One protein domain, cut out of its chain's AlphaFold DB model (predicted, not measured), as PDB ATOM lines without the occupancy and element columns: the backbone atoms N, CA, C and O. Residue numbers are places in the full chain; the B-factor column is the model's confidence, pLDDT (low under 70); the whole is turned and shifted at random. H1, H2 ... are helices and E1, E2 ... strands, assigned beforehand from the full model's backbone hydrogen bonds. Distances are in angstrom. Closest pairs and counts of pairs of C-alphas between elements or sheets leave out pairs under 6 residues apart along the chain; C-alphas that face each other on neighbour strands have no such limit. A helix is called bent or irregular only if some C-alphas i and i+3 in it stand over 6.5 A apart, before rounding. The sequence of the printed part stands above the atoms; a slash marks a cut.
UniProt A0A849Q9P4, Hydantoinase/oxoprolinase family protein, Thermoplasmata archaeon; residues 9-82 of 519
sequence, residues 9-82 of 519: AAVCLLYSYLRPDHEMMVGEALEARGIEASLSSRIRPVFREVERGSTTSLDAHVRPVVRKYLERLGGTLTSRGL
ATOM      1  N   ALA A   9      23.298  21.428 -49.722       96.06
ATOM      2  CA  ALA A   9      24.707  21.507 -49.372       96.06
ATOM      3  C   ALA A   9      24.970  22.584 -48.311       96.06
ATOM      4  O   ALA A   9      24.471  23.707 -48.386       96.06
ATOM      5  N   ALA A  10      25.818  22.240 -47.344       97.06
ATOM      6  CA  ALA A  10      26.387  23.187 -46.397       97.06
ATOM      7  C   ALA A  10      27.705  23.739 -46.942       97.06
ATOM      8  O   ALA A  10      28.595  22.977 -47.328       97.06
ATOM      9  N   VAL A  11      27.853  25.060 -46.935       97.56
ATOM     10  CA  VAL A  11      29.097  25.736 -47.305       97.56
ATOM     11  C   VAL A  11      29.642  26.426 -46.063       97.56
ATOM     12  O   VAL A  11      28.955  27.251 -45.465       97.56
ATOM     13  N   CYS A  12      30.856  26.047 -45.659       97.62
ATOM     14  CA  CYS A  12      31.579  26.649 -44.541       97.62
ATOM     15  C   CYS A  12      33.023  26.925 -44.961       97.62
ATOM     16  O   CYS A  12      33.884  26.046 -44.888       97.62
ATOM     17  N   LEU A  13      33.290  28.142 -45.436       97.31
ATOM     18  CA  LEU A  13      34.652  28.569 -45.766       97.31
ATOM     19  C   LEU A  13      35.331  29.214 -44.549       97.31
ATOM     20  O   LEU A  13      34.691  29.831 -43.691       97.31
ATOM     21  N   LEU A  14      36.655  29.078 -44.456       96.12
ATOM     22  CA  LEU A  14      37.425  29.777 -43.429       96.12
ATOM     23  C   LEU A  14      37.298  31.291 -43.632       96.12
ATOM     24  O   LEU A  14      37.404  31.786 -44.751       96.12
ATOM     25  N   TYR A  15      37.076  32.010 -42.532       94.00
ATOM     26  CA  TYR A  15      36.927  33.469 -42.508       94.00
ATOM     27  C   TYR A  15      35.767  34.035 -43.345       94.00
ATOM     28  O   TYR A  15      35.713  35.249 -43.556       94.00
ATOM     29  N   SER A  16      34.794  33.213 -43.757       95.12
ATOM     30  CA  SER A  16      33.610  33.701 -44.482       95.12
ATOM     31  C   SER A  16      32.762  34.679 -43.665       95.12
ATOM     32  O   SER A  16      32.130  35.565 -44.228       95.12
ATOM     33  N   TYR A  17      32.822  34.592 -42.333       91.56
ATOM     34  CA  TYR A  17      32.219  35.565 -41.419       91.56
ATOM     35  C   TYR A  17      32.843  36.974 -41.508       91.56
ATOM     36  O   TYR A  17      32.206  37.947 -41.116       91.56
ATOM     37  N   LEU A  18      34.077  37.102 -42.018       90.81
ATOM     38  CA  LEU A  18      34.716  38.393 -42.313       90.81
ATOM     39  C   LEU A  18      34.498  38.812 -43.769       90.81
ATOM     40  O   LEU A  18      34.355  40.000 -44.053       90.81
ATOM     41  N   ARG A  19      34.546  37.847 -44.695       92.81
ATOM     42  CA  ARG A  19      34.450  38.054 -46.146       92.81
ATOM     43  C   ARG A  19      33.571  36.965 -46.776       92.81
ATOM     44  O   ARG A  19      34.096  35.920 -47.162       92.81
ATOM     45  N   PRO A  20      32.251  37.198 -46.894       95.00
ATOM     46  CA  PRO A  20      31.305  36.178 -47.345       95.00
ATOM     47  C   PRO A  20      31.333  35.950 -48.861       95.00
ATOM     48  O   PRO A  20      30.774  34.966 -49.331       95.00
ATOM     49  N   ASP A  21      32.007  36.826 -49.619       97.25
ATOM     50  CA  ASP A  21      31.986  36.893 -51.086       97.25
ATOM     51  C   ASP A  21      32.147  35.514 -51.760       97.25
ATOM     52  O   ASP A  21      31.312  35.095 -52.558       97.25
ATOM     53  N   HIS A  22      33.187  34.757 -51.394       97.56
ATOM     54  CA  HIS A  22      33.434  33.433 -51.980       97.56
ATOM     55  C   HIS A  22      32.386  32.391 -51.577       97.56
ATOM     56  O   HIS A  22      32.064  31.506 -52.364       97.56
ATOM     57  N   GLU A  23      31.861  32.474 -50.357       97.31
ATOM     58  CA  GLU A  23      30.837  31.546 -49.884       97.31
ATOM     59  C   GLU A  23      29.504  31.801 -50.600       97.31
ATOM     60  O   GLU A  23      28.836  30.851 -51.003       97.31
ATOM     61  N   MET A  24      29.177  33.070 -50.860       96.81
ATOM     62  CA  MET A  24      28.036  33.478 -51.683       96.81
ATOM     63  C   MET A  24      28.169  32.984 -53.126       96.81
ATOM     64  O   MET A  24      27.237  32.369 -53.633       96.81
ATOM     65  N   MET A  25      29.338  33.156 -53.755       97.81
ATOM     66  CA  MET A  25      29.594  32.651 -55.115       97.81
ATOM     67  C   MET A  25      29.419  31.129 -55.220       97.81
ATOM     68  O   MET A  25      28.899  30.622 -56.215       97.81
ATOM     69  N   VAL A  26      29.855  30.380 -54.201       97.69
ATOM     70  CA  VAL A  26      29.639  28.926 -54.141       97.69
ATOM     71  C   VAL A  26      28.150  28.611 -53.995       97.69
ATOM     72  O   VAL A  26      27.657  27.731 -54.698       97.69
ATOM     73  N   GLY A  27      27.431  29.342 -53.139       96.69
ATOM     74  CA  GLY A  27      25.981  29.218 -52.979       96.69
ATOM     75  C   GLY A  27      25.215  29.413 -54.286       96.69
ATOM     76  O   GLY A  27      24.466  28.532 -54.691       96.69
ATOM     77  N   GLU A  28      25.477  30.506 -55.003       96.81
ATOM     78  CA  GLU A  28      24.849  30.799 -56.300       96.81
ATOM     79  C   GLU A  28      25.118  29.691 -57.330       96.81
ATOM     80  O   GLU A  28      24.228  29.269 -58.071       96.81
ATOM     81  N   ALA A  29      26.344  29.160 -57.357       96.25
ATOM     82  CA  ALA A  29      26.703  28.063 -58.247       96.25
ATOM     83  C   ALA A  29      25.984  26.743 -57.899       96.25
ATOM     84  O   ALA A  29      25.724  25.937 -58.800       96.25
ATOM     85  N   LEU A  30      25.694  26.495 -56.620       94.75
ATOM     86  CA  LEU A  30      24.929  25.336 -56.150       94.75
ATOM     87  C   LEU A  30      23.446  25.475 -56.503       94.75
ATOM     88  O   LEU A  30      22.871  24.563 -57.102       94.75
ATOM     89  N   GLU A  31      22.862  26.639 -56.227       93.31
ATOM     90  CA  GLU A  31      21.455  26.932 -56.511       93.31
ATOM     91  C   GLU A  31      21.159  26.873 -58.015       93.31
ATOM     92  O   GLU A  31      20.170  26.269 -58.428       93.31
ATOM     93  N   ALA A  32      22.072  27.363 -58.864       94.12
ATOM     94  CA  ALA A  32      21.975  27.235 -60.323       94.12
ATOM     95  C   ALA A  32      21.950  25.774 -60.823       94.12
ATOM     96  O   ALA A  32      21.621  25.516 -61.982       94.12
ATOM     97  N   ARG A  33      22.311  24.808 -59.971       92.06
ATOM     98  CA  ARG A  33      22.262  23.361 -60.239       92.06
ATOM     99  C   ARG A  33      21.095  22.662 -59.535       92.06
ATOM    100  O   ARG A  33      21.034  21.438 -59.574       92.06
ATOM    101  N   GLY A  34      20.188  23.415 -58.911       90.88
ATOM    102  CA  GLY A  34      19.045  22.881 -58.172       90.88
ATOM    103  C   GLY A  34      19.399  22.298 -56.803       90.88
ATOM    104  O   GLY A  34      18.613  21.523 -56.271       90.88
ATOM    105  N   ILE A  35      20.567  22.641 -56.247       93.44
ATOM    106  CA  ILE A  35      20.998  22.204 -54.915       93.44
ATOM    107  C   ILE A  35      20.819  23.375 -53.955       93.44
ATOM    108  O   ILE A  35      21.426  24.429 -54.146       93.44
ATOM    109  N   GLU A  36      20.012  23.197 -52.915       93.44
ATOM    110  CA  GLU A  36      19.812  24.235 -51.901       93.44
ATOM    111  C   GLU A  36      21.109  24.480 -51.117       93.44
ATOM    112  O   GLU A  36      21.764  23.534 -50.680       93.44
ATOM    113  N   ALA A  37      21.497  25.741 -50.921       95.19
ATOM    114  CA  ALA A  37      22.758  26.081 -50.268       95.19
ATOM    115  C   ALA A  37      22.543  26.790 -48.927       95.19
ATOM    116  O   ALA A  37      22.006  27.898 -48.858       95.19
ATOM    117  N   SER A  38      23.025  26.175 -47.851       97.00
ATOM    118  CA  SER A  38      23.109  26.785 -46.522       97.00
ATOM    119  C   SER A  38      24.512  27.343 -46.320       97.00
ATOM    120  O   SER A  38      25.501  26.608 -46.340       97.00
ATOM    121  N   LEU A  39      24.606  28.667 -46.181       97.12
ATOM    122  CA  LEU A  39      25.874  29.393 -46.115       97.12
ATOM    123  C   LEU A  39      26.202  29.754 -44.673       97.12
ATOM    124  O   LEU A  39      25.405  30.405 -43.988       97.12
ATOM    125  N   SER A  40      27.399  29.393 -44.224       96.12
ATOM    126  CA  SER A  40      27.799  29.617 -42.839       96.12
ATOM    127  C   SER A  40      27.872  31.100 -42.452       96.12
ATOM    128  O   SER A  40      27.501  31.463 -41.336       96.12
ATOM    129  N   SER A  41      28.241  31.972 -43.393       94.31
ATOM    130  CA  SER A  41      28.206  33.435 -43.254       94.31
ATOM    131  C   SER A  41      26.804  34.042 -43.182       94.31
ATOM    132  O   SER A  41      26.685  35.215 -42.849       94.31
ATOM    133  N   ARG A  42      25.738  33.284 -43.466       90.62
ATOM    134  CA  ARG A  42      24.351  33.739 -43.265       90.62
ATOM    135  C   ARG A  42      23.754  33.183 -41.980       90.62
ATOM    136  O   ARG A  42      23.143  33.921 -41.220       90.62
ATOM    137  N   ILE A  43      23.959  31.891 -41.730       91.31
ATOM    138  CA  ILE A  43      23.351  31.189 -40.592       91.31
ATOM    139  C   ILE A  43      24.014  31.588 -39.275       91.31
ATOM    140  O   ILE A  43      23.331  31.816 -38.280       91.31
ATOM    141  N   ARG A  44      25.350  31.661 -39.257       91.12
ATOM    142  CA  ARG A  44      26.121  31.947 -38.044       91.12
ATOM    143  C   ARG A  44      27.448  32.651 -38.387       91.12
ATOM    144  O   ARG A  44      28.502  32.005 -38.343       91.12
ATOM    145  N   PRO A  45      27.428  33.960 -38.713       90.44
ATOM    146  CA  PRO A  45      28.601  34.742 -39.129       90.44
ATOM    147  C   PRO A  45      29.535  35.098 -37.963       90.44
ATOM    148  O   PRO A  45      29.834  36.265 -37.710       90.44
ATOM    149  N   VAL A  46      30.033  34.086 -37.255       88.88
ATOM    150  CA  VAL A  46      30.957  34.270 -36.133       88.88
ATOM    151  C   VAL A  46      32.209  33.407 -36.268       88.88
ATOM    152  O   VAL A  46      32.269  32.436 -37.037       88.88
ATOM    153  N   PHE A  47      33.237  33.781 -35.510       85.38
ATOM    154  CA  PHE A  47      34.480  33.024 -35.408       85.38
ATOM    155  C   PHE A  47      34.256  31.605 -34.820       85.38
ATOM    156  O   PHE A  47      33.247  31.338 -34.168       85.38
ATOM    157  N   ARG A  48      35.221  30.702 -35.061       88.00
ATOM    158  CA  ARG A  48      35.190  29.230 -34.857       88.00
ATOM    159  C   ARG A  48      34.391  28.455 -35.901       88.00
ATOM    160  O   ARG A  48      33.186  28.618 -36.064       88.00
ATOM    161  N   GLU A  49      35.109  27.616 -36.637       91.50
ATOM    162  CA  GLU A  49      34.629  26.843 -37.777       91.50
ATOM    163  C   GLU A  49      33.896  25.558 -37.395       91.50
ATOM    164  O   GLU A  49      33.056  25.122 -38.175       91.50
ATOM    165  N   VAL A  50      34.162  24.973 -36.220       91.00
ATOM    166  CA  VAL A  50      33.562  23.691 -35.817       91.00
ATOM    167  C   VAL A  50      32.066  23.853 -35.555       91.00
ATOM    168  O   VAL A  50      31.253  23.266 -36.264       91.00
ATOM    169  N   GLU A  51      31.671  24.709 -34.612       91.00
ATOM    170  CA  GLU A  51      30.259  24.950 -34.292       91.00
ATOM    171  C   GLU A  51      29.543  25.647 -35.449       91.00
ATOM    172  O   GLU A  51      28.382  25.353 -35.735       91.00
ATOM    173  N   ARG A  52      30.238  26.542 -36.168       94.00
ATOM    174  CA  ARG A  52      29.704  27.192 -37.371       94.00
ATOM    175  C   ARG A  52      29.411  26.168 -38.473       94.00
ATOM    176  O   ARG A  52      28.312  26.169 -39.023       94.00
ATOM    177  N   GLY A  53      30.358  25.282 -38.775       96.00
ATOM    178  CA  GLY A  53      30.208  24.235 -39.784       96.00
ATOM    179  C   GLY A  53      29.158  23.199 -39.394       96.00
ATOM    180  O   GLY A  53      28.314  22.858 -40.217       96.00
ATOM    181  N   SER A  54      29.150  22.769 -38.132       96.00
ATOM    182  CA  SER A  54      28.159  21.842 -37.573       96.00
ATOM    183  C   SER A  54      26.733  22.400 -37.674       96.00
ATOM    184  O   SER A  54      25.857  21.760 -38.256       96.00
ATOM    185  N   THR A  55      26.522  23.647 -37.238       95.38
ATOM    186  CA  THR A  55      25.232  24.353 -37.365       95.38
ATOM    187  C   THR A  55      24.781  24.441 -38.823       95.38
ATOM    188  O   THR A  55      23.641  24.123 -39.139       95.38
ATOM    189  N   THR A  56      25.687  24.833 -39.724       96.56
ATOM    190  CA  THR A  56      25.399  24.969 -41.165       96.56
ATOM    191  C   THR A  56      25.067  23.618 -41.807       96.56
ATOM    192  O   THR A  56      24.224  23.541 -42.696       96.56
ATOM    193  N   SER A  57      25.714  22.546 -41.348       95.88
ATOM    194  CA  SER A  57      25.470  21.178 -41.821       95.88
ATOM    195  C   SER A  57      24.096  20.676 -41.402       95.88
ATOM    196  O   SER A  57      23.370  20.129 -42.231       95.88
ATOM    197  N   LEU A  58      23.715  20.903 -40.143       95.44
ATOM    198  CA  LEU A  58      22.377  20.582 -39.651       95.44
ATOM    199  C   LEU A  58      21.302  21.399 -40.367       95.44
ATOM    200  O   LEU A  58      20.297  20.827 -40.776       95.44
ATOM    201  N   ASP A  59      21.539  22.696 -40.578       95.94
ATOM    202  CA  ASP A  59      20.649  23.564 -41.348       95.94
ATOM    203  C   ASP A  59      20.400  23.004 -42.758       95.94
ATOM    204  O   ASP A  59      19.256  22.740 -43.120       95.94
ATOM    205  N   ALA A  60      21.475  22.711 -43.506       95.81
ATOM    206  CA  ALA A  60      21.391  22.127 -44.846       95.81
ATOM    207  C   ALA A  60      20.639  20.789 -44.858       95.81
ATOM    208  O   ALA A  60      19.880  20.513 -45.784       95.81
ATOM    209  N   HIS A  61      20.849  19.956 -43.835       93.94
ATOM    210  CA  HIS A  61      20.231  18.638 -43.739       93.94
ATOM    211  C   HIS A  61      18.704  18.712 -43.625       93.94
ATOM    212  O   HIS A  61      18.002  17.937 -44.272       93.94
ATOM    213  N   VAL A  62      18.178  19.644 -42.824       93.81
ATOM    214  CA  VAL A  62      16.729  19.747 -42.574       93.81
ATOM    215  C   VAL A  62      16.004  20.654 -43.571       93.81
ATOM    216  O   VAL A  62      14.783  20.550 -43.720       93.81
ATOM    217  N   ARG A  63      16.730  21.530 -44.274       94.25
ATOM    218  CA  ARG A  63      16.154  22.575 -45.131       94.25
ATOM    219  C   ARG A  63      15.186  22.082 -46.201       94.25
ATOM    220  O   ARG A  63      14.078  22.620 -46.226       94.25
ATOM    221  N   PRO A  64      15.478  21.029 -46.990       93.00
ATOM    222  CA  PRO A  64      14.538  20.572 -48.012       93.00
ATOM    223  C   PRO A  64      13.197  20.122 -47.423       93.00
ATOM    224  O   PRO A  64      12.145  20.348 -48.018       93.00
ATOM    225  N   VAL A  65      13.216  19.489 -46.247       93.69
ATOM    226  CA  VAL A  65      12.010  18.981 -45.578       93.69
ATOM    227  C   VAL A  65      11.201  20.133 -44.989       93.69
ATOM    228  O   VAL A  65       9.994  20.226 -45.224       93.69
ATOM    229  N   VAL A  66      11.865  21.031 -44.258       93.88
ATOM    230  CA  VAL A  66      11.223  22.179 -43.605       93.88
ATOM    231  C   VAL A  66      10.637  23.134 -44.639       93.88
ATOM    232  O   VAL A  66       9.471  23.508 -44.523       93.88
ATOM    233  N   ARG A  67      11.393  23.473 -45.690       92.75
ATOM    234  CA  ARG A  67      10.930  24.367 -46.755       92.75
ATOM    235  C   ARG A  67       9.677  23.824 -47.439       92.75
ATOM    236  O   ARG A  67       8.673  24.527 -47.485       92.75
ATOM    237  N   LYS A  68       9.687  22.557 -47.877       93.06
ATOM    238  CA  LYS A  68       8.519  21.905 -48.504       93.06
ATOM    239  C   LYS A  68       7.288  21.927 -47.584       93.06
ATOM    240  O   LYS A  68       6.167  22.132 -48.051       93.06
ATOM    241  N   TYR A  69       7.479  21.707 -46.281       94.69
ATOM    242  CA  TYR A  69       6.391  21.763 -45.302       94.69
ATOM    243  C   TYR A  69       5.804  23.174 -45.172       94.69
ATOM    244  O   TYR A  69       4.582  23.330 -45.256       94.69
ATOM    245  N   LEU A  70       6.663  24.181 -44.997       93.38
ATOM    246  CA  LEU A  70       6.265  25.578 -44.843       93.38
ATOM    247  C   LEU A  70       5.589  26.110 -46.115       93.38
ATOM    248  O   LEU A  70       4.497  26.655 -46.034       93.38
ATOM    249  N   GLU A  71       6.128  25.837 -47.301       91.88
ATOM    250  CA  GLU A  71       5.504  26.239 -48.572       91.88
ATOM    251  C   GLU A  71       4.089  25.665 -48.739       91.88
ATOM    252  O   GLU A  71       3.161  26.369 -49.142       91.88
ATOM    253  N   ARG A  72       3.886  24.391 -48.376       94.06
ATOM    254  CA  ARG A  72       2.558  23.762 -48.408       94.06
ATOM    255  C   ARG A  72       1.598  24.394 -47.399       94.06
ATOM    256  O   ARG A  72       0.414  24.561 -47.707       94.06
ATOM    257  N   LEU A  73       2.085  24.711 -46.200       94.12
ATOM    258  CA  LEU A  73       1.299  25.403 -45.181       94.12
ATOM    259  C   LEU A  73       0.894  26.796 -45.673       94.12
ATOM    260  O   LEU A  73      -0.299  27.093 -45.686       94.12
ATOM    261  N   GLY A  74       1.849  27.589 -46.162       92.31
ATOM    262  CA  GLY A  74       1.611  28.909 -46.742       92.31
ATOM    263  C   GLY A  74       0.579  28.867 -47.864       92.31
ATOM    264  O   GLY A  74      -0.431  29.555 -47.787       92.31
ATOM    265  N   GLY A  75       0.734  27.963 -48.838       92.56
ATOM    266  CA  GLY A  75      -0.248  27.800 -49.917       92.56
ATOM    267  C   GLY A  75      -1.653  27.433 -49.418       92.56
ATOM    268  O   GLY A  75      -2.654  27.922 -49.944       92.56
ATOM    269  N   THR A  76      -1.745  26.617 -48.362       94.88
ATOM    270  CA  THR A  76      -3.031  26.272 -47.731       94.88
ATOM    271  C   THR A  76      -3.664  27.487 -47.050       94.88
ATOM    272  O   THR A  76      -4.870  27.699 -47.190       94.88
ATOM    273  N   LEU A  77      -2.879  28.294 -46.337       94.06
ATOM    274  CA  LEU A  77      -3.350  29.510 -45.670       94.06
ATOM    275  C   LEU A  77      -3.798  30.567 -46.687       94.06
ATOM    276  O   LEU A  77      -4.931  31.044 -46.596       94.06
ATOM    277  N   THR A  78      -3.002  30.818 -47.727       92.31
ATOM    278  CA  THR A  78      -3.351  31.746 -48.812       92.31
ATOM    279  C   THR A  78      -4.629  31.314 -49.529       92.31
ATOM    280  O   THR A  78      -5.500  32.140 -49.791       92.31
ATOM    281  N   SER A  79      -4.830  30.009 -49.768       94.31
ATOM    282  CA  SER A  79      -6.083  29.502 -50.362       94.31
ATOM    283  C   SER A  79      -7.332  29.777 -49.509       94.31
ATOM    284  O   SER A  79      -8.452  29.741 -50.018       94.31
ATOM    285  N   ARG A  80      -7.143  30.069 -48.216       95.00
ATOM    286  CA  ARG A  80      -8.184  30.452 -47.254       95.00
ATOM    287  C   ARG A  80      -8.236  31.961 -46.991       95.00
ATOM    288  O   ARG A  80      -8.997  32.381 -46.124       95.00
ATOM    289  N   GLY A  81      -7.471  32.766 -47.731       93.38
ATOM    290  CA  GLY A  81      -7.427  34.223 -47.589       93.38
ATOM    291  C   GLY A  81      -6.590  34.719 -46.407       93.38
ATOM    292  O   GLY A  81      -6.828  35.825 -45.930       93.38
ATOM    293  N   LEU A  82      -5.657  33.903 -45.911       88.81
ATOM    294  CA  LEU A  82      -4.695  34.284 -44.877       88.81
ATOM    295  C   LEU A  82      -3.306  34.401 -45.507       88.81
ATOM    296  O   LEU A  82      -2.738  33.395 -45.933       88.81
TER     297      LEU A  82
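What this domain is: This is residues 9 to 82 of the 519 residues of the protein "Hydantoinase/oxoprolinase family protein" of Thermoplasmata archaeon (UniProt A0A849Q9P4). A tiny parallel sheet, E1 and E2, lies between helix H1 and the first arm of the long bent helix H3; residues 65 to 73 and 75 to 81 stick out beyond this body. The 74 printed residues include E1, H1, E2, H2 and H3 in chain order, mostly helix, loose with a radius of gyration of the C-alphas of 14.7 A, spanning 45 by 25 by 18 A. E1, H1, E2 form a strand-helix-strand unit, parallel neighbours joined through a helix, with a right-handed crossover.

How they stand to each other: Start at E1, residues 9 to 11, parallel to E2, residues 36 to 39, at 22 degrees; N 9 and O 36 are within hydrogen-bond range, 2.8 A. Look to H1, residues 21 to 31: its closest C-alphas to E2, Gly 27 and Ala 37, are 5.3 A apart. H3, residues 49 to 79, assigned as one helix by its hydrogen bonds, is bent: C-alphas 61 and 64 are 7.4 A apart. Its arms H3a, residues 49 to 61, and H3b, residues 64 to 79, stand at a steep tilt of 51 degrees. The closest C-alphas of E1 and H3a, Ala 10 and Ser 57, are 5.1 A apart. H2, residues 40 to 43, touches H3a at residues 52 to 56 alone, closest at the C-alphas of Ser 40 and Thr 56, 5.5 A. In H1, H3a and H3b every O i to N i+4 pair is within hydrogen-bond range; H2 is too short for one.

Where its parts are: Find C-alpha 9 at (24.707, 21.507, -49.372), where E1 begins. First to last C-alpha, H1 runs 15.5 A, H3a 17.6 A and H3b 22.6 A, to C-alpha 79 at (-6.083, 29.502, -50.362).

The domain as a whole: The farthest C-alphas, Leu 14 and Arg 80, are 45.8 A apart. The printed part has no cut and no long link, and no printed residue is under 70 in pLDDT.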